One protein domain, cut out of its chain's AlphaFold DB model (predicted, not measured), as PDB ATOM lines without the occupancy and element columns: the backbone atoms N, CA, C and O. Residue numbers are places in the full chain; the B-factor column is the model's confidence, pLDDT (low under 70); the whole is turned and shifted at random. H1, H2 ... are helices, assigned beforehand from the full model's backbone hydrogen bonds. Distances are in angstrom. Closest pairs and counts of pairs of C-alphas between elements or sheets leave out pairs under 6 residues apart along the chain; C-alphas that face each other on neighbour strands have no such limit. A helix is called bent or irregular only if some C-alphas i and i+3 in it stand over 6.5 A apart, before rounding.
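What this domain is: This is residues 2 to 162 of the 316 residues of the protein "Hypothetical protein" of Alexandrium andersonii (UniProt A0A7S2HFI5). A long helical hairpin, H2 and H3 side by side, ends in a small helical head at the end of H3. In the head, H1 and H4 lie side by side and H5a, the first arm of the bent helix H5, crosses H4, while the second arm, H5b, bends from it by 40 degrees and runs on beside the last part of H3, near residues 92 to 96. The printed part has 161 residues, with five named helices in the order H1, H2, H3, H4, H5 and no named strand; its class is all helix. The whole is extended, with a radius of gyration of the C-alphas of 24.0 A, and spans 83 by 31 by 22 A, the hairpin making most of the length.

Where its parts are: Start with the longest helix, H3, residues 59 to 97: find C-alpha 59 at (-33.695, -83.368, -2.343), and from there it runs 56.9 A to C-alpha 97 at (-33.920, -41.398, 36.084). Before it comes H2, residues 29 to 54, 37.5 A long. H1, residues 6 to 18, is 17.9 A long, and H4, residues 110 to 124, is 20.8 A long. H5, residues 134 to 157, was assigned as one helix by its hydrogen bonds but is bent: C-alphas 147 and 150 are 6.5 A apart. Its arms are H5a, residues 134 to 147, 20.0 A long, and H5b, residues 150 to 157, 10.2 A long, ending at C-alpha 157 at (-37.497, -46.208, 17.561).

How they stand to each other: H2 and H3 form a hairpin and touch at a shallow tilt of 5 degrees, opposite ways; look at Thr 30 and Trp 84, their closest C-alphas, 6.6 A apart. Residues 95 to 97 of H3 touch residues 145 to 146 of H5a, only at the helices' ends, with the C-alphas of Gln 96 and Lys 146 closest at 5.2 A. H3 and H5b only just touch, with 3 pairs of C-alphas within 8 A, the closest those of Met 92 and Pro 150 at 6.3 A. H5a and H5b stand at a steep tilt of 40 degrees. H4 touches H5a about perpendicular, at 80 degrees, with the C-alphas of Ser 119 and Cys 137 closest at 5.0 A. H1 touches H4 at a shallow tilt of 14 degrees, the same way, and their closest C-alphas are those of Trp 7 and Val 114, 7.3 A apart. H1 and H5a are close but not clearly touching, with the C-alphas of Ala 13 and Val 145 closest at 6.1 A. H2 and H4 are apart. In H1, H2, H3, H4, H5a and H5b every O i to N i+4 pair is within hydrogen-bond range.

The domain as a whole: The two C-alphas farthest apart, those of Gly 56 and Asp 131, are 83.5 A from each other. Residues 54 to 60, round the tight link from H2 to H3, stand free. The link from H3 to H4, residues 98 to 109, is long. The printed part has no cut, its mean pLDDT is 92.4, and no printed residue is under 70.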
ATOM      1  N   TYR A   2     -24.471 -43.831  26.506       88.69
ATOM      2  CA  TYR A   2     -24.449 -42.518  25.830       88.69
ATOM      3  C   TYR A   2     -25.303 -41.479  26.588       88.69
ATOM      4  O   TYR A   2     -24.811 -40.425  26.965       88.69
ATOM      5  N   LEU A   3     -26.521 -41.860  26.987       93.25
ATOM      6  CA  LEU A   3     -27.469 -41.011  27.728       93.25
ATOM      7  C   LEU A   3     -27.171 -40.860  29.230       93.25
ATOM      8  O   LEU A   3     -28.003 -40.350  29.966       93.25
ATOM      9  N   SER A   4     -26.016 -41.333  29.708       93.50
ATOM     10  CA  SER A   4     -25.571 -41.081  31.087       93.50
ATOM     11  C   SER A   4     -24.491 -40.002  31.171       93.50
ATOM     12  O   SER A   4     -24.009 -39.724  32.263       93.50
ATOM     13  N   ARG A   5     -24.054 -39.458  30.026       96.38
ATOM     14  CA  ARG A   5     -23.005 -38.439  29.948       96.38
ATOM     15  C   ARG A   5     -23.625 -37.046  29.893       96.38
ATOM     16  O   ARG A   5     -24.537 -36.829  29.097       96.38
ATOM     17  N   LEU A   6     -23.098 -36.125  30.697       97.12
ATOM     18  CA  LEU A   6     -23.603 -34.758  30.851       97.12
ATOM     19  C   LEU A   6     -23.707 -34.024  29.503       97.12
ATOM     20  O   LEU A   6     -24.807 -33.675  29.081       97.12
ATOM     21  N   TRP A   7     -22.584 -33.892  28.791       97.00
ATOM     22  CA  TRP A   7     -22.515 -33.246  27.473       97.00
ATOM     23  C   TRP A   7     -23.505 -33.826  26.467       97.00
ATOM     24  O   TRP A   7     -24.232 -33.100  25.803       97.00
ATOM     25  N   THR A   8     -23.592 -35.150  26.403       96.56
ATOM     26  CA  THR A   8     -24.472 -35.837  25.462       96.56
ATOM     27  C   THR A   8     -25.950 -35.534  25.697       96.56
ATOM     28  O   THR A   8     -26.699 -35.319  24.744       96.56
ATOM     29  N   VAL A   9     -26.400 -35.550  26.956       96.88
ATOM     30  CA  VAL A   9     -27.803 -35.245  27.267       96.88
ATOM     31  C   VAL A   9     -28.082 -33.760  27.066       96.88
ATOM     32  O   VAL A   9     -29.131 -33.425  26.526       96.88
ATOM     33  N   TYR A  10     -27.130 -32.890  27.412       97.62
ATOM     34  CA  TYR A  10     -27.199 -31.459  27.125       97.62
ATOM     35  C   TYR A  10     -27.367 -31.166  25.624       97.62
ATOM     36  O   TYR A  10     -28.306 -30.468  25.242       97.62
ATOM     37  N   GLU A  11     -26.528 -31.737  24.760       97.25
ATOM     38  CA  GLU A  11     -26.605 -31.565  23.301       97.25
ATOM     39  C   GLU A  11     -27.936 -32.072  22.738       97.25
ATOM     40  O   GLU A  11     -28.610 -31.385  21.972       97.25
ATOM     41  N   LEU A  12     -28.355 -33.270  23.153       96.75
ATOM     42  CA  LEU A  12     -29.605 -33.856  22.682       96.75
ATOM     43  C   LEU A  12     -30.818 -33.025  23.126       96.75
ATOM     44  O   LEU A  12     -31.725 -32.784  22.331       96.75
ATOM     45  N   ALA A  13     -30.842 -32.587  24.386       96.75
ATOM     46  CA  ALA A  13     -31.935 -31.801  24.941       96.75
ATOM     47  C   ALA A  13     -31.992 -30.393  24.345       96.75
ATOM     48  O   ALA A  13     -33.069 -29.961  23.947       96.75
ATOM     49  N   SER A  14     -30.854 -29.703  24.230       97.19
ATOM     50  CA  SER A  14     -30.779 -28.371  23.618       97.19
ATOM     51  C   SER A  14     -31.234 -28.403  22.160       97.19
ATOM     52  O   SER A  14     -32.075 -27.594  21.773       97.19
ATOM     53  N   MET A  15     -30.807 -29.401  21.377       97.19
ATOM     54  CA  MET A  15     -31.289 -29.599  20.006       97.19
ATOM     55  C   MET A  15     -32.817 -29.765  19.944       97.19
ATOM     56  O   MET A  15     -33.451 -29.204  19.053       97.19
ATOM     57  N   ILE A  16     -33.423 -30.517  20.871       96.50
ATOM     58  CA  ILE A  16     -34.882 -30.723  20.915       96.50
ATOM     59  C   ILE A  16     -35.630 -29.474  21.395       96.50
ATOM     60  O   ILE A  16     -36.712 -29.175  20.894       96.50
ATOM     61  N   ILE A  17     -35.083 -28.752  22.371       95.75
ATOM     62  CA  ILE A  17     -35.700 -27.537  22.916       95.75
ATOM     63  C   ILE A  17     -35.685 -26.420  21.866       95.75
ATOM     64  O   ILE A  17     -36.701 -25.757  21.671       95.75
ATOM     65  N   LEU A  18     -34.564 -26.247  21.161       96.12
ATOM     66  CA  LEU A  18     -34.384 -25.200  20.152       96.12
ATOM     67  C   LEU A  18     -35.069 -25.525  18.817       96.12
ATOM     68  O   LEU A  18     -35.414 -24.617  18.065       96.12
ATOM     69  N   ASN A  19     -35.285 -26.807  18.511       96.50
ATOM     70  CA  ASN A  19     -35.999 -27.247  17.319       96.50
ATOM     71  C   ASN A  19     -37.149 -28.184  17.719       96.50
ATOM     72  O   ASN A  19     -36.896 -29.366  17.939       96.50
ATOM     73  N   PRO A  20     -38.412 -27.709  17.740       89.06
ATOM     74  CA  PRO A  20     -39.568 -28.501  18.172       89.06
ATOM     75  C   PRO A  20     -39.866 -29.747  17.324       89.06
ATOM     76  O   PRO A  20     -40.728 -30.548  17.681       89.06
ATOM     77  N   SER A  21     -39.229 -29.909  16.161       93.00
ATOM     78  CA  SER A  21     -39.431 -31.058  15.272       93.00
ATOM     79  C   SER A  21     -38.108 -31.608  14.733       93.00
ATOM     80  O   SER A  21     -37.925 -31.715  13.514       93.00
ATOM     81  N   PRO A  22     -37.173 -32.012  15.613       94.25
ATOM     82  CA  PRO A  22     -35.885 -32.508  15.179       94.25
ATOM     83  C   PRO A  22     -36.055 -33.924  14.616       94.25
ATOM     84  O   PRO A  22     -36.753 -34.782  15.172       94.25
ATOM     85  N   ARG A  23     -35.393 -34.208  13.492       93.44
ATOM     86  CA  ARG A  23     -35.346 -35.561  12.923       93.44
ATOM     87  C   ARG A  23     -34.273 -36.385  13.635       93.44
ATOM     88  O   ARG A  23     -33.179 -36.572  13.116       93.44
ATOM     89  N   ILE A  24     -34.594 -36.889  14.825       93.38
ATOM     90  CA  ILE A  24     -33.698 -37.784  15.568       93.38
ATOM     91  C   ILE A  24     -33.728 -39.172  14.930       93.38
ATOM     92  O   ILE A  24     -34.775 -39.816  14.854       93.38
ATOM     93  N   THR A  25     -32.562 -39.641  14.490       92.12
ATOM     94  CA  THR A  25     -32.373 -41.013  14.014       92.12
ATOM     95  C   THR A  25     -31.572 -41.775  15.054       92.12
ATOM     96  O   THR A  25     -30.411 -41.462  15.300       92.12
ATOM     97  N   VAL A  26     -32.185 -42.784  15.673       91.50
ATOM     98  CA  VAL A  26     -31.467 -43.681  16.582       91.50
ATOM     99  C   VAL A  26     -30.902 -44.835  15.770       91.50
ATOM    100  O   VAL A  26     -31.651 -45.513  15.066       91.50
ATOM    101  N   ILE A  27     -29.593 -45.064  15.875       91.19
ATOM    102  CA  ILE A  27     -28.919 -46.191  15.227       91.19
ATOM    103  C   ILE A  27     -28.818 -47.346  16.236       91.19
ATOM    104  O   ILE A  27     -28.029 -47.282  17.182       91.19
ATOM    105  N   PRO A  28     -29.616 -48.411  16.072       89.75
ATOM    106  CA  PRO A  28     -29.617 -49.551  16.976       89.75
ATOM    107  C   PRO A  28     -28.410 -50.458  16.708       89.75
ATOM    108  O   PRO A  28     -28.482 -51.377  15.894       89.75
ATOM    109  N   VAL A  29     -27.294 -50.237  17.409       91.38
ATOM    110  CA  VAL A  29     -26.050 -51.022  17.237       91.38
ATOM    111  C   VAL A  29     -26.299 -52.534  17.343       91.38
ATOM    112  O   VAL A  29     -25.741 -53.312  16.573       91.38
ATOM    113  N   THR A  30     -27.186 -52.964  18.242       89.00
ATOM    114  CA  THR A  30     -27.567 -54.378  18.401       89.00
ATOM    115  C   THR A  30     -28.286 -54.942  17.174       89.00
ATOM    116  O   THR A  30     -28.026 -56.086  16.802       89.00
ATOM    117  N   LEU A  31     -29.133 -54.150  16.505       87.88
ATOM    118  CA  LEU A  31     -29.791 -54.562  15.259       87.88
ATOM    119  C   LEU A  31     -28.821 -54.564  14.074       87.88
ATOM    120  O   LEU A  31     -28.896 -55.465  13.247       87.88
ATOM    121  N   VAL A  32     -27.874 -53.622  14.014       90.81
ATOM    122  CA  VAL A  32     -26.804 -53.645  13.000       90.81
ATOM    123  C   VAL A  32     -25.958 -54.909  13.158       90.81
ATOM    124  O   VAL A  32     -25.741 -55.630  12.191       90.81
ATOM    125  N   ARG A  33     -25.560 -55.247  14.392       91.81
ATOM    126  CA  ARG A  33     -24.866 -56.512  14.671       91.81
ATOM    127  C   ARG A  33     -25.715 -57.707  14.257       91.81
ATOM    128  O   ARG A  33     -25.182 -58.601  13.615       91.81
ATOM    129  N   LEU A  34     -27.004 -57.743  14.608       88.31
ATOM    130  CA  LEU A  34     -27.922 -58.808  14.185       88.31
ATOM    131  C   LEU A  34     -27.917 -58.970  12.661       88.31
ATOM    132  O   LEU A  34     -27.761 -60.090  12.190       88.31
ATOM    133  N   LEU A  35     -28.019 -57.876  11.905       88.38
ATOM    134  CA  LEU A  35     -27.969 -57.917  10.447       88.38
ATOM    135  C   LEU A  35     -26.657 -58.536   9.948       88.38
ATOM    136  O   LEU A  35     -26.704 -59.440   9.123       88.38
ATOM    137  N   CYS A  36     -25.505 -58.139  10.496       90.81
ATOM    138  CA  CYS A  36     -24.223 -58.746  10.125       90.81
ATOM    139  C   CYS A  36     -24.176 -60.255  10.424       90.81
ATOM    140  O   CYS A  36     -23.690 -61.024   9.599       90.81
ATOM    141  N   HIS A  37     -24.704 -60.697  11.574       89.88
ATOM    142  CA  HIS A  37     -24.776 -62.130  11.897       89.88
ATOM    143  C   HIS A  37     -25.706 -62.874  10.935       89.88
ATOM    144  O   HIS A  37     -25.386 -63.983  10.526       89.88
ATOM    145  N   LEU A  38     -26.843 -62.277  10.561       86.44
ATOM    146  CA  LEU A  38     -27.766 -62.866   9.591       86.44
ATOM    147  C   LEU A  38     -27.108 -63.021   8.222       86.44
ATOM    148  O   LEU A  38     -27.188 -64.099   7.649       86.44
ATOM    149  N   VAL A  39     -26.422 -61.985   7.735       86.75
ATOM    150  CA  VAL A  39     -25.689 -62.033   6.461       86.75
ATOM    151  C   VAL A  39     -24.621 -63.124   6.492       86.75
ATOM    152  O   VAL A  39     -24.548 -63.923   5.564       86.75
ATOM    153  N   LEU A  40     -23.841 -63.213   7.574       89.38
ATOM    154  CA  LEU A  40     -22.818 -64.250   7.724       89.38
ATOM    155  C   LEU A  40     -23.423 -65.660   7.727       89.38
ATOM    156  O   LEU A  40     -22.915 -66.538   7.038       89.38
ATOM    157  N   ILE A  41     -24.514 -65.875   8.469       87.31
ATOM    158  CA  ILE A  41     -25.223 -67.162   8.488       87.31
ATOM    159  C   ILE A  41     -25.735 -67.498   7.087       87.31
ATOM    160  O   ILE A  41     -25.484 -68.596   6.606       87.31
ATOM    161  N   CYS A  42     -26.395 -66.557   6.410       83.31
ATOM    162  CA  CYS A  42     -26.900 -66.782   5.055       83.31
ATOM    163  C   CYS A  42     -25.767 -67.147   4.089       83.31
ATOM    164  O   CYS A  42     -25.928 -68.071   3.304       83.31
ATOM    165  N   LEU A  43     -24.610 -66.483   4.181       84.69
ATOM    166  CA  LEU A  43     -23.447 -66.782   3.346       84.69
ATOM    167  C   LEU A  43     -22.895 -68.191   3.604       84.69
ATOM    168  O   LEU A  43     -22.696 -68.952   2.661       84.69
ATOM    169  N   VAL A  44     -22.667 -68.551   4.872       86.69
ATOM    170  CA  VAL A  44     -22.167 -69.885   5.255       86.69
ATOM    171  C   VAL A  44     -23.112 -70.970   4.755       86.69
ATOM    172  O   VAL A  44     -22.672 -71.978   4.206       86.69
ATOM    173  N   PHE A  45     -24.415 -70.750   4.906       83.31
ATOM    174  CA  PHE A  45     -25.405 -71.701   4.442       83.31
ATOM    175  C   PHE A  45     -25.542 -71.749   2.926       83.31
ATOM    176  O   PHE A  45     -25.726 -72.839   2.408       83.31
ATOM    177  N   ALA A  46     -25.417 -70.630   2.213       80.62
ATOM    178  CA  ALA A  46     -25.404 -70.634   0.752       80.62
ATOM    179  C   ALA A  46     -24.238 -71.483   0.221       80.62
ATOM    180  O   ALA A  46     -24.434 -72.326  -0.647       80.62
ATOM    181  N   VAL A  47     -23.044 -71.341   0.808       83.50
ATOM    182  CA  VAL A  47     -21.879 -72.175   0.466       83.50
ATOM    183  C   VAL A  47     -22.129 -73.649   0.798       83.50
ATOM    184  O   VAL A  47     -21.867 -74.515  -0.035       83.50
ATOM    185  N   ALA A  48     -22.661 -73.949   1.986       82.88
ATOM    186  CA  ALA A  48     -22.992 -75.321   2.374       82.88
ATOM    187  C   ALA A  48     -24.052 -75.939   1.449       82.88
ATOM    188  O   ALA A  48     -23.937 -77.098   1.064       82.88
ATOM    189  N   TRP A  49     -25.057 -75.159   1.057       82.69
ATOM    190  CA  TRP A  49     -26.113 -75.577   0.144       82.69
ATOM    191  C   TRP A  49     -25.556 -75.883  -1.250       82.69
ATOM    192  O   TRP A  49     -25.809 -76.962  -1.779       82.69
ATOM    193  N   LEU A  50     -24.709 -75.002  -1.799       80.69
ATOM    194  CA  LEU A  50     -24.011 -75.240  -3.069       80.69
ATOM    195  C   LEU A  50     -23.152 -76.507  -3.022       80.69
ATOM    196  O   LEU A  50     -23.121 -77.266  -3.986       80.69
ATOM    197  N   PHE A  51     -22.483 -76.768  -1.898       83.56
ATOM    198  CA  PHE A  51     -21.695 -77.984  -1.709       83.56
ATOM    199  C   PHE A  51     -22.566 -79.249  -1.695       83.56
ATOM    200  O   PHE A  51     -22.220 -80.242  -2.332       83.56
ATOM    201  N   VAL A  52     -23.719 -79.208  -1.019       81.69
ATOM    202  CA  VAL A  52     -24.696 -80.311  -0.999       81.69
ATOM    203  C   VAL A  52     -25.215 -80.604  -2.414       81.69
ATOM    204  O   VAL A  52     -25.264 -81.765  -2.819       81.69
ATOM    205  N   VAL A  53     -25.528 -79.564  -3.192       78.75
ATOM    206  CA  VAL A  53     -25.929 -79.702  -4.602       78.75
ATOM    207  C   VAL A  53     -24.801 -80.287  -5.450       78.75
ATOM    208  O   VAL A  53     -25.026 -81.238  -6.194       78.75
ATOM    209  N   ALA A  54     -23.582 -79.760  -5.323       82.25
ATOM    210  CA  ALA A  54     -22.431 -80.191  -6.116       82.25
ATOM    211  C   ALA A  54     -22.060 -81.666  -5.889       82.25
ATOM    212  O   ALA A  54     -21.567 -82.325  -6.801       82.25
ATOM    213  N   LEU A  55     -22.315 -82.194  -4.688       93.25
ATOM    214  CA  LEU A  55     -22.102 -83.602  -4.356       93.25
ATOM    215  C   LEU A  55     -23.255 -84.527  -4.775       93.25
ATOM    216  O   LEU A  55     -23.153 -85.737  -4.584       93.25
ATOM    217  N   GLY A  56     -24.338 -83.989  -5.342       91.00
ATOM    218  CA  GLY A  56     -25.476 -84.782  -5.803       91.00
ATOM    219  C   GLY A  56     -26.281 -85.416  -4.668       91.00
ATOM    220  O   GLY A  56     -26.838 -86.499  -4.846       91.00
ATOM    221  N   PHE A  57     -26.329 -84.777  -3.493       90.12
ATOM    222  CA  PHE A  57     -27.206 -85.230  -2.414       90.12
ATOM    223  C   PHE A  57     -28.684 -85.145  -2.827       90.12
ATOM    224  O   PHE A  57     -29.057 -84.280  -3.623       90.12
ATOM    225  N   PRO A  58     -29.541 -86.019  -2.272       90.44
ATOM    226  CA  PRO A  58     -30.945 -86.066  -2.647       90.44
ATOM    227  C   PRO A  58     -31.729 -84.877  -2.055       90.44
ATOM    228  O   PRO A  58     -31.292 -84.229  -1.097       90.44
ATOM    229  N   GLU A  59     -32.891 -84.570  -2.637       78.94
ATOM    230  CA  GLU A  59     -33.695 -83.368  -2.343       78.94
ATOM    231  C   GLU A  59     -34.133 -83.273  -0.869       78.94
ATOM    232  O   GLU A  59     -34.257 -82.177  -0.309       78.94
ATOM    233  N   GLU A  60     -34.294 -84.407  -0.186       84.62
ATOM    234  CA  GLU A  60     -34.639 -84.454   1.235       84.62
ATOM    235  C   GLU A  60     -33.524 -83.859   2.104       84.62
ATOM    236  O   GLU A  60     -33.801 -83.162   3.085       84.62
ATOM    237  N   VAL A  61     -32.256 -84.070   1.727       83.88
ATOM    238  CA  VAL A  61     -31.102 -83.494   2.433       83.88
ATOM    239  C   VAL A  61     -31.073 -81.978   2.240       83.88
ATOM    240  O   VAL A  61     -30.886 -81.247   3.212       83.88
ATOM    241  N   LEU A  62     -31.337 -81.485   1.024       79.19
ATOM    242  CA  LEU A  62     -31.445 -80.044   0.758       79.19
ATOM    243  C   LEU A  62     -32.580 -79.406   1.569       79.19
ATOM    244  O   LEU A  62     -32.413 -78.321   2.136       79.19
ATOM    245  N   THR A  63     -33.719 -80.094   1.656       79.50
ATOM    246  CA  THR A  63     -34.883 -79.650   2.432       79.50
ATOM    247  C   THR A  63     -34.544 -79.573   3.919       79.50
ATOM    248  O   THR A  63     -34.837 -78.568   4.572       79.50
ATOM    249  N   LEU A  64     -33.860 -80.587   4.455       81.38
ATOM    250  CA  LEU A  64     -33.413 -80.614   5.846       81.38
ATOM    251  C   LEU A  64     -32.424 -79.481   6.157       81.38
ATOM    252  O   LEU A  64     -32.593 -78.780   7.156       81.38
ATOM    253  N   VAL A  65     -31.421 -79.264   5.298       80.44
ATOM    254  CA  VAL A  65     -30.422 -78.190   5.456       80.44
ATOM    255  C   VAL A  65     -31.090 -76.814   5.422       80.44
ATOM    256  O   VAL A  65     -30.831 -75.973   6.287       80.44
ATOM    257  N   THR A  66     -32.009 -76.601   4.480       79.88
ATOM    258  CA  THR A  66     -32.803 -75.366   4.374       79.88
ATOM    259  C   THR A  66     -33.679 -75.150   5.612       79.88
ATOM    260  O   THR A  66     -33.749 -74.041   6.151       79.88
ATOM    261  N   GLY A  67     -34.316 -76.208   6.117       80.69
ATOM    262  CA  GLY A  67     -35.103 -76.158   7.348       80.69
ATOM    263  C   GLY A  67     -34.256 -75.786   8.568       80.69
ATOM    264  O   GLY A  67     -34.633 -74.902   9.344       80.69
ATOM    265  N   ALA A  68     -33.076 -76.398   8.708       82.19
ATOM    266  CA  ALA A  68     -32.129 -76.102   9.781       82.19
ATOM    267  C   ALA A  68     -31.619 -74.650   9.728       82.19
ATOM    268  O   ALA A  68     -31.525 -73.990  10.770       82.19
ATOM    269  N   LEU A  69     -31.358 -74.120   8.526       84.06
ATOM    270  CA  LEU A  69     -31.019 -72.710   8.307       84.06
ATOM    271  C   LEU A  69     -32.111 -71.780   8.819       84.06
ATOM    272  O   LEU A  69     -31.864 -70.911   9.660       84.06
ATOM    273  N   CYS A  70     -33.329 -71.981   8.315       81.94
ATOM    274  CA  CYS A  70     -34.478 -71.155   8.655       81.94
ATOM    275  C   CYS A  70     -34.720 -71.175  10.163       81.94
ATOM    276  O   CYS A  70     -34.897 -70.122  10.780       81.94
ATOM    277  N   GLY A  71     -34.649 -72.356  10.783       84.62
ATOM    278  CA  GLY A  71     -34.786 -72.493  12.226       84.62
ATOM    279  C   GLY A  71     -33.702 -71.764  13.010       84.62
ATOM    280  O   GLY A  71     -34.015 -71.049  13.965       84.62
ATOM    281  N   THR A  72     -32.449 -71.859  12.572       86.62
ATOM    282  CA  THR A  72     -31.325 -71.149  13.199       86.62
ATOM    283  C   THR A  72     -31.518 -69.633  13.132       86.62
ATOM    284  O   THR A  72     -31.371 -68.945  14.148       86.62
ATOM    285  N   ILE A  73     -31.914 -69.106  11.968       86.69
ATOM    286  CA  ILE A  73     -32.204 -67.679  11.776       86.69
ATOM    287  C   ILE A  73     -33.353 -67.228  12.684       86.69
ATOM    288  O   ILE A  73     -33.223 -66.221  13.380       86.69
ATOM    289  N   ILE A  74     -34.455 -67.979  12.716       85.69
ATOM    290  CA  ILE A  74     -35.641 -67.673  13.527       85.69
ATOM    291  C   ILE A  74     -35.301 -67.623  15.020       85.69
ATOM    292  O   ILE A  74     -35.686 -66.679  15.723       85.69
ATOM    293  N   VAL A  75     -34.559 -68.618  15.514       88.31
ATOM    294  CA  VAL A  75     -34.128 -68.674  16.916       88.31
ATOM    295  C   VAL A  75     -33.237 -67.478  17.229       88.31
ATOM    296  O   VAL A  75     -33.498 -66.742  18.182       88.31
ATOM    297  N   MET A  76     -32.217 -67.229  16.407       90.25
ATOM    298  CA  MET A  76     -31.278 -66.132  16.623       90.25
ATOM    299  C   MET A  76     -31.983 -64.770  16.602       90.25
ATOM    300  O   MET A  76     -31.754 -63.937  17.486       90.25
ATOM    301  N   LEU A  77     -32.916 -64.580  15.670       87.81
ATOM    302  CA  LEU A  77     -33.736 -63.383  15.581       87.81
ATOM    303  C   LEU A  77     -34.571 -63.170  16.847       87.81
ATOM    304  O   LEU A  77     -34.542 -62.087  17.433       87.81
ATOM    305  N   THR A  78     -35.261 -64.211  17.315       88.81
ATOM    306  CA  THR A  78     -36.074 -64.169  18.541       88.81
ATOM    307  C   THR A  78     -35.235 -63.759  19.753       88.81
ATOM    308  O   THR A  78     -35.624 -62.883  20.533       88.81
ATOM    309  N   LEU A  79     -34.038 -64.337  19.892       90.81
ATOM    310  CA  LEU A  79     -33.111 -64.009  20.974       90.81
ATOM    311  C   LEU A  79     -32.653 -62.547  20.912       90.81
ATOM    312  O   LEU A  79     -32.676 -61.847  21.928       90.81
ATOM    313  N   LYS A  80     -32.255 -62.066  19.730       91.06
ATOM    314  CA  LYS A  80     -31.739 -60.701  19.553       91.06
ATOM    315  C   LYS A  80     -32.832 -59.642  19.672       91.06
ATOM    316  O   LYS A  80     -32.584 -58.613  20.293       91.06
ATOM    317  N   LEU A  81     -34.047 -59.903  19.186       90.25
ATOM    318  CA  LEU A  81     -35.202 -59.018  19.391       90.25
ATOM    319  C   LEU A  81     -35.531 -58.846  20.872       90.25
ATOM    320  O   LEU A  81     -35.845 -57.744  21.321       90.25
ATOM    321  N   ARG A  82     -35.404 -59.919  21.655       93.06
ATOM    322  CA  ARG A  82     -35.597 -59.855  23.103       93.06
ATOM    323  C   ARG A  82     -34.528 -59.013  23.799       93.06
ATOM    324  O   ARG A  82     -34.870 -58.206  24.663       93.06
ATOM    325  N   VAL A  83     -33.257 -59.180  23.429       93.38
ATOM    326  CA  VAL A  83     -32.158 -58.336  23.936       93.38
ATOM    327  C   VAL A  83     -32.408 -56.875  23.575       93.38
ATOM    328  O   VAL A  83     -32.371 -56.013  24.449       93.38
ATOM    329  N   TRP A  84     -32.771 -56.607  22.322       93.50
ATOM    330  CA  TRP A  84     -33.084 -55.264  21.849       93.50
ATOM    331  C   TRP A  84     -34.238 -54.615  22.625       93.50
ATOM    332  O   TRP A  84     -34.151 -53.458  23.038       93.50
ATOM    333  N   ALA A  85     -35.306 -55.366  22.899       93.31
ATOM    334  CA  ALA A  85     -36.427 -54.869  23.687       93.31
ATOM    335  C   ALA A  85     -36.010 -54.478  25.120       93.31
ATOM    336  O   ALA A  85     -36.459 -53.444  25.624       93.31
ATOM    337  N   LYS A  86     -35.123 -55.263  25.753       94.06
ATOM    338  CA  LYS A  86     -34.543 -54.947  27.070       94.06
ATOM    339  C   LYS A  86     -33.660 -53.698  27.019       94.06
ATOM    340  O   LYS A  86     -33.804 -52.828  27.870       94.06
ATOM    341  N   GLU A  87     -32.794 -53.578  26.015       93.81
ATOM    342  CA  GLU A  87     -31.933 -52.401  25.830       93.81
ATOM    343  C   GLU A  87     -32.752 -51.123  25.642       93.81
ATOM    344  O   GLU A  87     -32.473 -50.112  26.286       93.81
ATOM    345  N   ARG A  88     -33.812 -51.174  24.825       93.75
ATOM    346  CA  ARG A  88     -34.722 -50.040  24.627       93.75
ATOM    347  C   ARG A  88     -35.401 -49.625  25.929       93.75
ATOM    348  O   ARG A  88     -35.475 -48.436  26.225       93.75
ATOM    349  N   ALA A  89     -35.894 -50.588  26.705       94.25
ATOM    350  CA  ALA A  89     -36.496 -50.294  28.001       94.25
ATOM    351  C   ALA A  89     -35.475 -49.688  28.972       94.25
ATOM    352  O   ALA A  89     -35.766 -48.672  29.591       94.25
ATOM    353  N   ALA A  90     -34.258 -50.235  29.029       94.69
ATOM    354  CA  ALA A  90     -33.182 -49.700  29.859       94.69
ATOM    355  C   ALA A  90     -32.781 -48.271  29.455       94.69
ATOM    356  O   ALA A  90     -32.494 -47.450  30.321       94.69
ATOM    357  N   ILE A  91     -32.778 -47.953  28.156       94.44
ATOM    358  CA  ILE A  91     -32.580 -46.585  27.655       94.44
ATOM    359  C   ILE A  91     -33.684 -45.661  28.183       94.44
ATOM    360  O   ILE A  91     -33.374 -44.604  28.726       94.44
ATOM    361  N   MET A  92     -34.951 -46.067  28.068       94.94
ATOM    362  CA  MET A  92     -36.080 -45.261  28.542       94.94
ATOM    363  C   MET A  92     -36.031 -45.030  30.053       94.94
ATOM    364  O   MET A  92     -36.213 -43.899  30.493       94.94
ATOM    365  N   THR A  93     -35.729 -46.066  30.839       95.44
ATOM    366  CA  THR A  93     -35.557 -45.952  32.294       95.44
ATOM    367  C   THR A  93     -34.440 -44.973  32.646       95.44
ATOM    368  O   THR A  93     -34.665 -44.062  33.432       95.44
ATOM    369  N   LYS A  94     -33.277 -45.066  31.989       95.38
ATOM    370  CA  LYS A  94     -32.151 -44.149  32.235       95.38
ATOM    371  C   LYS A  94     -32.488 -42.691  31.952       95.38
ATOM    372  O   LYS A  94     -32.042 -41.820  32.684       95.38
ATOM    373  N   VAL A  95     -33.267 -42.416  30.905       95.94
ATOM    374  CA  VAL A  95     -33.714 -41.044  30.619       95.94
ATOM    375  C   VAL A  95     -34.690 -40.546  31.688       95.94
ATOM    376  O   VAL A  95     -34.612 -39.390  32.081       95.94
ATOM    377  N   GLN A  96     -35.581 -41.404  32.193       95.94
ATOM    378  CA  GLN A  96     -36.515 -41.043  33.270       95.94
ATOM    379  C   GLN A  96     -35.803 -40.776  34.607       95.94
ATOM    380  O   GLN A  96     -36.187 -39.886  35.369       95.94
ATOM    381  N   GLU A  97     -34.740 -41.526  34.878       96.31
ATOM    382  CA  GLU A  97     -33.920 -41.398  36.084       96.31
ATOM    383  C   GLU A  97     -32.839 -40.317  35.962       96.31
ATOM    384  O   GLU A  97     -32.211 -39.986  36.960       96.31
ATOM    385  N   PHE A  98     -32.647 -39.724  34.778       97.19
ATOM    386  CA  PHE A  98     -31.599 -38.733  34.538       97.19
ATOM    387  C   PHE A  98     -31.670 -37.558  35.526       97.19
ATOM    388  O   PHE A  98     -32.752 -37.049  35.836       97.19
ATOM    389  N   LYS A  99     -30.501 -37.129  35.998       98.06
ATOM    390  CA  LYS A  99     -30.297 -35.954  36.842       98.06
ATOM    391  C   LYS A  99     -29.034 -35.247  36.381       98.06
ATOM    392  O   LYS A  99     -27.966 -35.856  36.398       98.06
ATOM    393  N   ILE A 100     -29.134 -33.986  35.971       98.06
ATOM    394  CA  ILE A 100     -28.003 -33.252  35.389       98.06
ATOM    395  C   ILE A 100     -26.823 -33.143  36.363       98.06
ATOM    396  O   ILE A 100     -25.674 -33.348  35.973       98.06
ATOM    397  N   ARG A 101     -27.115 -32.940  37.653       98.12
ATOM    398  CA  ARG A 101     -26.107 -32.836  38.718       98.12
ATOM    399  C   ARG A 101     -25.350 -34.147  38.955       98.12
ATOM    400  O   ARG A 101     -24.166 -34.116  39.258       98.12
ATOM    401  N   GLU A 102     -26.009 -35.286  38.760       97.88
ATOM    402  CA  GLU A 102     -25.430 -36.626  38.954       97.88
ATOM    403  C   GLU A 102     -24.887 -37.229  37.647       97.88
ATOM    404  O   GLU A 102     -24.296 -38.311  37.642       97.88
ATOM    405  N   ALA A 103     -25.093 -36.556  36.511       97.50
ATOM    406  CA  ALA A 103     -24.669 -37.059  35.216       97.50
ATOM    407  C   ALA A 103     -23.142 -37.197  35.162       97.50
ATOM    408  O   ALA A 103     -22.397 -36.329  35.630       97.50
ATOM    409  N   ALA A 104     -22.666 -38.276  34.541       97.19
ATOM    410  CA  ALA A 104     -21.238 -38.518  34.408       97.19
ATOM    411  C   ALA A 104     -20.616 -37.453  33.495       97.19
ATOM    412  O   ALA A 104     -21.040 -37.298  32.344       97.19
ATOM    413  N   CYS A 105     -19.592 -36.757  33.981       97.44
ATOM    414  CA  CYS A 105     -18.787 -35.865  33.161       97.44
ATOM    415  C   CYS A 105     -17.454 -36.541  32.834       97.44
ATOM    416  O   CYS A 105     -16.855 -37.185  33.689       97.44
ATOM    417  N   ALA A 106     -17.006 -36.444  31.580       95.88
ATOM    418  CA  ALA A 106     -15.688 -36.956  31.204       95.88
ATOM    419  C   ALA A 106     -14.566 -36.048  31.734       95.88
ATOM    420  O   ALA A 106     -13.504 -36.542  32.098       95.88
ATOM    421  N   VAL A 107     -14.831 -34.741  31.787       97.62
ATOM    422  CA  VAL A 107     -13.930 -33.698  32.275       97.62
ATOM    423  C   VAL A 107     -14.717 -32.852  33.271       97.62
ATOM    424  O   VAL A 107     -15.588 -32.078  32.889       97.62
ATOM    425  N   GLU A 108     -14.470 -33.040  34.565       97.69
ATOM    426  CA  GLU A 108     -15.332 -32.477  35.615       97.69
ATOM    427  C   GLU A 108     -15.355 -30.936  35.622       97.69
ATOM    428  O   GLU A 108     -16.387 -30.346  35.932       97.69
ATOM    429  N   SER A 109     -14.283 -30.279  35.162       97.75
ATOM    430  CA  SER A 109     -14.242 -28.818  34.991       97.75
ATOM    431  C   SER A 109     -15.268 -28.283  33.984       97.75
ATOM    432  O   SER A 109     -15.640 -27.116  34.058       97.75
ATOM    433  N   ASP A 110     -15.767 -29.115  33.067       98.00
ATOM    434  CA  ASP A 110     -16.795 -28.700  32.109       98.00
ATOM    435  C   ASP A 110     -18.185 -28.598  32.748       98.00
ATOM    436  O   ASP A 110     -19.076 -27.975  32.168       98.00
ATOM    437  N   ARG A 111     -18.407 -29.210  33.923       98.06
ATOM    438  CA  ARG A 111     -19.742 -29.289  34.533       98.06
ATOM    439  C   ARG A 111     -20.323 -27.908  34.793       98.06
ATOM    440  O   ARG A 111     -21.464 -27.652  34.421       98.06
ATOM    441  N   GLU A 112     -19.532 -27.018  35.383       98.19
ATOM    442  CA  GLU A 112     -19.958 -25.652  35.685       98.19
ATOM    443  C   GLU A 112     -20.289 -24.871  34.404       98.19
ATOM    444  O   GLU A 112     -21.272 -24.135  34.348       98.19
ATOM    445  N   THR A 113     -19.513 -25.074  33.336       98.12
ATOM    446  CA  THR A 113     -19.785 -24.478  32.021       98.12
ATOM    447  C   THR A 113     -21.108 -24.987  31.447       98.12
ATOM    448  O   THR A 113     -21.928 -24.195  30.982       98.12
ATOM    449  N   VAL A 114     -21.360 -26.300  31.506       98.12
ATOM    450  CA  VAL A 114     -22.628 -26.887  31.042       98.12
ATOM    451  C   VAL A 114     -23.804 -26.392  31.886       98.12
ATOM    452  O   VAL A 114     -24.837 -26.045  31.318       98.12
ATOM    453  N   HIS A 115     -23.665 -26.302  33.211       98.44
ATOM    454  CA  HIS A 115     -24.720 -25.798  34.097       98.44
ATOM    455  C   HIS A 115     -25.070 -24.332  33.805       98.44
ATOM    456  O   HIS A 115     -26.247 -24.004  33.625       98.44
ATOM    457  N   ARG A 116     -24.057 -23.473  33.624       98.38
ATOM    458  CA  ARG A 116     -24.254 -22.076  33.215       98.38
ATOM    459  C   ARG A 116     -24.944 -21.967  31.858       98.38
ATOM    460  O   ARG A 116     -25.881 -21.180  31.712       98.38
ATOM    461  N   ASN A 117     -24.543 -22.786  30.886       98.38
ATOM    462  CA  ASN A 117     -25.174 -22.829  29.565       98.38
ATOM    463  C   ASN A 117     -26.633 -23.290  29.636       98.38
ATOM    464  O   ASN A 117     -27.497 -22.702  28.986       98.38
ATOM    465  N   VAL A 118     -26.928 -24.310  30.446       98.31
ATOM    466  CA  VAL A 118     -28.301 -24.765  30.695       98.31
ATOM    467  C   VAL A 118     -29.122 -23.642  31.315       98.31
ATOM    468  O   VAL A 118     -30.196 -23.339  30.804       98.31
ATOM    469  N   SER A 119     -28.606 -22.969  32.341       98.50
ATOM    470  CA  SER A 119     -29.289 -21.840  32.977       98.50
ATOM    471  C   SER A 119     -29.594 -20.712  31.998       98.50
ATOM    472  O   SER A 119     -30.734 -20.251  31.907       98.50
ATOM    473  N   ALA A 120     -28.606 -20.315  31.193       98.31
ATOM    474  CA  ALA A 120     -28.791 -19.319  30.146       98.31
ATOM    475  C   ALA A 120     -29.848 -19.756  29.115       98.31
ATOM    476  O   ALA A 120     -30.738 -18.977  28.780       98.31
ATOM    477  N   MET A 121     -29.798 -21.009  28.655       98.31
ATOM    478  CA  MET A 121     -30.750 -21.561  27.688       98.31
ATOM    479  C   MET A 121     -32.178 -21.607  28.241       98.31
ATOM    480  O   MET A 121     -33.113 -21.221  27.538       98.31
ATOM    481  N   MET A 122     -32.363 -22.052  29.486       98.44
ATOM    482  CA  MET A 122     -33.679 -22.156  30.119       98.44
ATOM    483  C   MET A 122     -34.352 -20.786  30.258       98.44
ATOM    484  O   MET A 122     -35.537 -20.650  29.934       98.44
ATOM    485  N   ARG A 123     -33.583 -19.758  30.645       98.50
ATOM    486  CA  ARG A 123     -34.042 -18.360  30.692       98.50
ATOM    487  C   ARG A 123     -34.330 -17.809  29.291       98.50
ATOM    488  O   ARG A 123     -35.399 -17.250  29.062       98.50
ATOM    489  N   ALA A 124     -33.426 -18.017  28.331       97.88
ATOM    490  CA  ALA A 124     -33.579 -17.526  26.956       97.88
ATOM    491  C   ALA A 124     -34.804 -18.129  26.243       97.88
ATOM    492  O   ALA A 124     -35.515 -17.428  25.525       97.88
ATOM    493  N   CYS A 125     -35.096 -19.408  26.492       97.31
ATOM    494  CA  CYS A 125     -36.282 -20.090  25.971       97.31
ATOM    495  C   CYS A 125     -37.567 -19.763  26.756       97.31
ATOM    496  O   CYS A 125     -38.620 -20.307  26.429       97.31
ATOM    497  N   LYS A 126     -37.493 -18.900  27.785       97.62
ATOM    498  CA  LYS A 126     -38.608 -18.515  28.670       97.62
ATOM    499  C   LYS A 126     -39.300 -19.713  29.332       97.62
ATOM    500  O   LYS A 126     -40.510 -19.708  29.540       97.62
ATOM    501  N   LEU A 127     -38.528 -20.753  29.640       97.25
ATOM    502  CA  LEU A 127     -39.011 -21.946  30.342       97.25
ATOM    503  C   LEU A 127     -38.936 -21.785  31.871       97.25
ATOM    504  O   LEU A 127     -39.518 -22.585  32.597       97.25
ATOM    505  N   VAL A 128     -38.237 -20.747  32.340       98.44
ATOM    506  CA  VAL A 128     -38.153 -20.276  33.730       98.44
ATOM    507  C   VAL A 128     -38.110 -18.734  33.743       98.44
ATOM    508  O   VAL A 128     -37.812 -18.141  32.697       98.44
ATOM    509  N   PRO A 129     -38.394 -18.068  34.880       98.50
ATOM    510  CA  PRO A 129     -38.182 -16.625  35.041       98.50
ATOM    511  C   PRO A 129     -36.741 -16.192  34.721       98.50
ATOM    512  O   PRO A 129     -35.798 -16.957  34.913       98.50
ATOM    513  N   LEU A 130     -36.558 -14.958  34.238       98.25
ATOM    514  CA  LEU A 130     -35.234 -14.437  33.856       98.25
ATOM    515  C   LEU A 130     -34.276 -14.284  35.050       98.25
ATOM    516  O   LEU A 130     -33.064 -14.338  34.865       98.25
ATOM    517  N   ASP A 131     -34.820 -14.103  36.248       98.06
ATOM    518  CA  ASP A 131     -34.123 -13.955  37.527       98.06
ATOM    519  C   ASP A 131     -34.028 -15.267  38.324       98.06
ATOM    520  O   ASP A 131     -33.461 -15.275  39.414       98.06
ATOM    521  N   ALA A 132     -34.544 -16.380  37.786       98.31
ATOM    522  CA  ALA A 132     -34.460 -17.684  38.438       98.31
ATOM    523  C   ALA A 132     -32.997 -18.071  38.689       98.31
ATOM    524  O   ALA A 132     -32.161 -17.940  37.788       98.31
ATOM    525  N   ASP A 133     -32.692 -18.584  39.880       98.44
ATOM    526  CA  ASP A 133     -31.362 -19.091  40.218       98.44
ATOM    527  C   ASP A 133     -30.961 -20.301  39.350       98.44
ATOM    528  O   ASP A 133     -31.759 -20.876  38.600       98.44
ATOM    529  N   GLU A 134     -29.676 -20.654  39.396       98.06
ATOM    530  CA  GLU A 134     -29.140 -21.785  38.633       98.06
ATOM    531  C   GLU A 134     -29.818 -23.106  39.015       98.06
ATOM    532  O   GLU A 134     -30.151 -23.895  38.131       98.06
ATOM    533  N   ASP A 135     -30.104 -23.333  40.297       98.44
ATOM    534  CA  ASP A 135     -30.685 -24.592  40.751       98.44
ATOM    535  C   ASP A 135     -32.087 -24.833  40.184       98.44
ATOM    536  O   ASP A 135     -32.385 -25.924  39.682       98.44
ATOM    537  N   THR A 136     -32.906 -23.784  40.175       98.50
ATOM    538  CA  THR A 136     -34.230 -23.748  39.558       98.50
ATOM    539  C   THR A 136     -34.138 -24.015  38.056       98.50
ATOM    540  O   THR A 136     -34.947 -24.763  37.498       98.50
ATOM    541  N   CYS A 137     -33.131 -23.451  37.380       98.44
ATOM    542  CA  CYS A 137     -32.913 -23.696  35.957       98.44
ATOM    543  C   CYS A 137     -32.534 -25.157  35.668       98.44
ATOM    544  O   CYS A 137     -33.054 -25.751  34.720       98.44
ATOM    545  N   LEU A 138     -31.649 -25.747  36.475       98.44
ATOM    546  CA  LEU A 138     -31.214 -27.138  36.332       98.44
ATOM    547  C   LEU A 138     -32.363 -28.123  36.593       98.44
ATOM    548  O   LEU A 138     -32.515 -29.099  35.855       98.44
ATOM    549  N   ASP A 139     -33.221 -27.848  37.577       98.50
ATOM    550  CA  ASP A 139     -34.404 -28.669  37.869       98.50
ATOM    551  C   ASP A 139     -35.460 -28.588  36.760       98.50
ATOM    552  O   ASP A 139     -36.060 -29.603  36.371       98.50
ATOM    553  N   ALA A 140     -35.666 -27.390  36.204       98.31
ATOM    554  CA  ALA A 140     -36.529 -27.196  35.046       98.31
ATOM    555  C   ALA A 140     -35.985 -27.937  33.816       98.31
ATOM    556  O   ALA A 140     -36.748 -28.572  33.083       98.31
ATOM    557  N   PHE A 141     -34.666 -27.920  33.612       98.12
ATOM    558  CA  PHE A 141     -34.015 -28.672  32.547       98.12
ATOM    559  C   PHE A 141     -34.180 -30.188  32.722       98.12
ATOM    560  O   PHE A 141     -34.613 -30.855  31.783       98.12
ATOM    561  N   ASP A 142     -33.927 -30.737  33.914       98.38
ATOM    562  CA  ASP A 142     -34.137 -32.162  34.219       98.38
ATOM    563  C   ASP A 142     -35.582 -32.594  33.945       98.38
ATOM    564  O   ASP A 142     -35.834 -33.634  33.324       98.38
ATOM    565  N   SER A 143     -36.541 -31.778  34.383       97.94
ATOM    566  CA  SER A 143     -37.965 -32.014  34.146       97.94
ATOM    567  C   SER A 143     -38.268 -32.034  32.649       97.94
ATOM    568  O   SER A 143     -38.933 -32.952  32.157       97.94
ATOM    569  N   ARG A 144     -37.706 -31.080  31.898       97.38
ATOM    570  CA  ARG A 144     -37.896 -30.994  30.452       97.38
ATOM    571  C   ARG A 144     -37.277 -32.180  29.722       97.38
ATOM    572  O   ARG A 144     -37.933 -32.756  28.861       97.38
ATOM    573  N   VAL A 145     -36.063 -32.593  30.087       97.00
ATOM    574  CA  VAL A 145     -35.373 -33.772  29.537       97.00
ATOM    575  C   VAL A 145     -36.238 -35.028  29.664       97.00
ATOM    576  O   VAL A 145     -36.437 -35.744  28.677       97.00
ATOM    577  N   LYS A 146     -36.801 -35.268  30.854       97.25
ATOM    578  CA  LYS A 146     -37.651 -36.435  31.155       97.25
ATOM    579  C   LYS A 146     -38.972 -36.437  30.400       97.25
ATOM    580  O   LYS A 146     -39.544 -37.502  30.168       97.25
ATOM    581  N   GLU A 147     -39.454 -35.264  30.018       96.25
ATOM    582  CA  GLU A 147     -40.666 -35.106  29.226       96.25
ATOM    583  C   GLU A 147     -40.385 -35.296  27.728       96.25
ATOM    584  O   GLU A 147     -41.024 -36.115  27.063       96.25
ATOM    585  N   VAL A 148     -39.402 -34.570  27.181       96.25
ATOM    586  CA  VAL A 148     -39.228 -34.456  25.725       96.25
ATOM    587  C   VAL A 148     -38.435 -35.604  25.117       96.25
ATOM    588  O   VAL A 148     -38.806 -36.096  24.047       96.25
ATOM    589  N   ILE A 149     -37.353 -36.053  25.762       96.19
ATOM    590  CA  ILE A 149     -36.450 -37.046  25.168       96.19
ATOM    591  C   ILE A 149     -37.156 -38.396  24.970       96.19
ATOM    592  O   ILE A 149     -37.066 -38.938  23.867       96.19
ATOM    593  N   PRO A 150     -37.903 -38.952  25.946       95.62
ATOM    594  CA  PRO A 150     -38.576 -40.238  25.770       95.62
ATOM    595  C   PRO A 150     -39.582 -40.240  24.620       95.62
ATOM    596  O   PRO A 150     -39.636 -41.213  23.870       95.62
ATOM    597  N   ALA A 151     -40.331 -39.149  24.434       94.56
ATOM    598  CA  ALA A 151     -41.276 -39.014  23.327       94.56
ATOM    599  C   ALA A 151     -40.557 -39.031  21.965       94.56
ATOM    600  O   ALA A 151     -40.955 -39.759  21.050       94.56
ATOM    601  N   HIS A 152     -39.449 -38.296  21.846       95.00
ATOM    602  CA  HIS A 152     -38.638 -38.273  20.628       95.00
ATOM    603  C   HIS A 152     -37.952 -39.613  20.357       95.00
ATOM    604  O   HIS A 152     -37.962 -40.089  19.222       95.00
ATOM    605  N   LEU A 153     -37.408 -40.262  21.391       94.25
ATOM    606  CA  LEU A 153     -36.824 -41.595  21.277       94.25
ATOM    607  C   LEU A 153     -37.880 -42.628  20.879       94.25
ATOM    608  O   LEU A 153     -37.621 -43.439  19.996       94.25
ATOM    609  N   ALA A 154     -39.080 -42.591  21.464       92.56
ATOM    610  CA  ALA A 154     -40.169 -43.501  21.109       92.56
ATOM    611  C   ALA A 154     -40.563 -43.349  19.632       92.56
ATOM    612  O   ALA A 154     -40.713 -44.348  18.925       92.56
ATOM    613  N   LYS A 155     -40.638 -42.108  19.137       91.81
ATOM    614  CA  LYS A 155     -40.866 -41.819  17.717       91.81
ATOM    615  C   LYS A 155     -39.720 -42.331  16.836       91.81
ATOM    616  O   LYS A 155     -39.984 -42.974  15.823       91.81
ATOM    617  N   ALA A 156     -38.468 -42.095  17.229       92.31
ATOM    618  CA  ALA A 156     -37.282 -42.512  16.478       92.31
ATOM    619  C   ALA A 156     -37.111 -44.042  16.426       92.31
ATOM    620  O   ALA A 156     -36.718 -44.590  15.398       92.31
ATOM    621  N   PHE A 157     -37.456 -44.745  17.508       90.62
ATOM    622  CA  PHE A 157     -37.497 -46.208  17.561       90.62
ATOM    623  C   PHE A 157     -38.615 -46.802  16.689       90.62
ATOM    624  O   PHE A 157     -38.538 -47.968  16.293       90.62
ATOM    625  N   GLY A 158     -39.651 -46.021  16.380       88.62
ATOM    626  CA  GLY A 158     -40.856 -46.488  15.706       88.62
ATOM    627  C   GLY A 158     -41.734 -47.362  16.606       88.62
ATOM    628  O   GLY A 158     -41.365 -47.730  17.723       88.62
ATOM    629  N   ARG A 159     -42.911 -47.742  16.093       83.25
ATOM    630  CA  ARG A 159     -43.974 -48.425  16.859       83.25
ATOM    631  C   ARG A 159     -43.502 -49.680  17.600       83.25
ATOM    632  O   ARG A 159     -43.983 -49.970  18.692       83.25
ATOM    633  N   TYR A 160     -42.549 -50.402  17.016       82.19
ATOM    634  CA  TYR A 160     -42.086 -51.693  17.526       82.19
ATOM    635  C   TYR A 160     -40.587 -51.735  17.828       82.19
ATOM    636  O   TYR A 160     -40.083 -52.757  18.280       82.19
ATOM    637  N   GLY A 161     -39.868 -50.616  17.696       83.31
ATOM    638  CA  GLY A 161     -38.426 -50.552  17.958       83.31
ATOM    639  C   GLY A 161     -37.539 -50.906  16.776       83.31
ATOM    640  O   GLY A 161     -36.322 -50.816  16.908       83.31
ATOM    641  N   VAL A 162     -38.116 -51.317  15.650       86.12
ATOM    642  CA  VAL A 162     -37.382 -51.620  14.422       86.12
ATOM    643  C   VAL A 162     -37.981 -50.787  13.301       86.12
ATOM    644  O   VAL A 162     -39.180 -50.869  13.020       86.12
TER     645      VAL A 162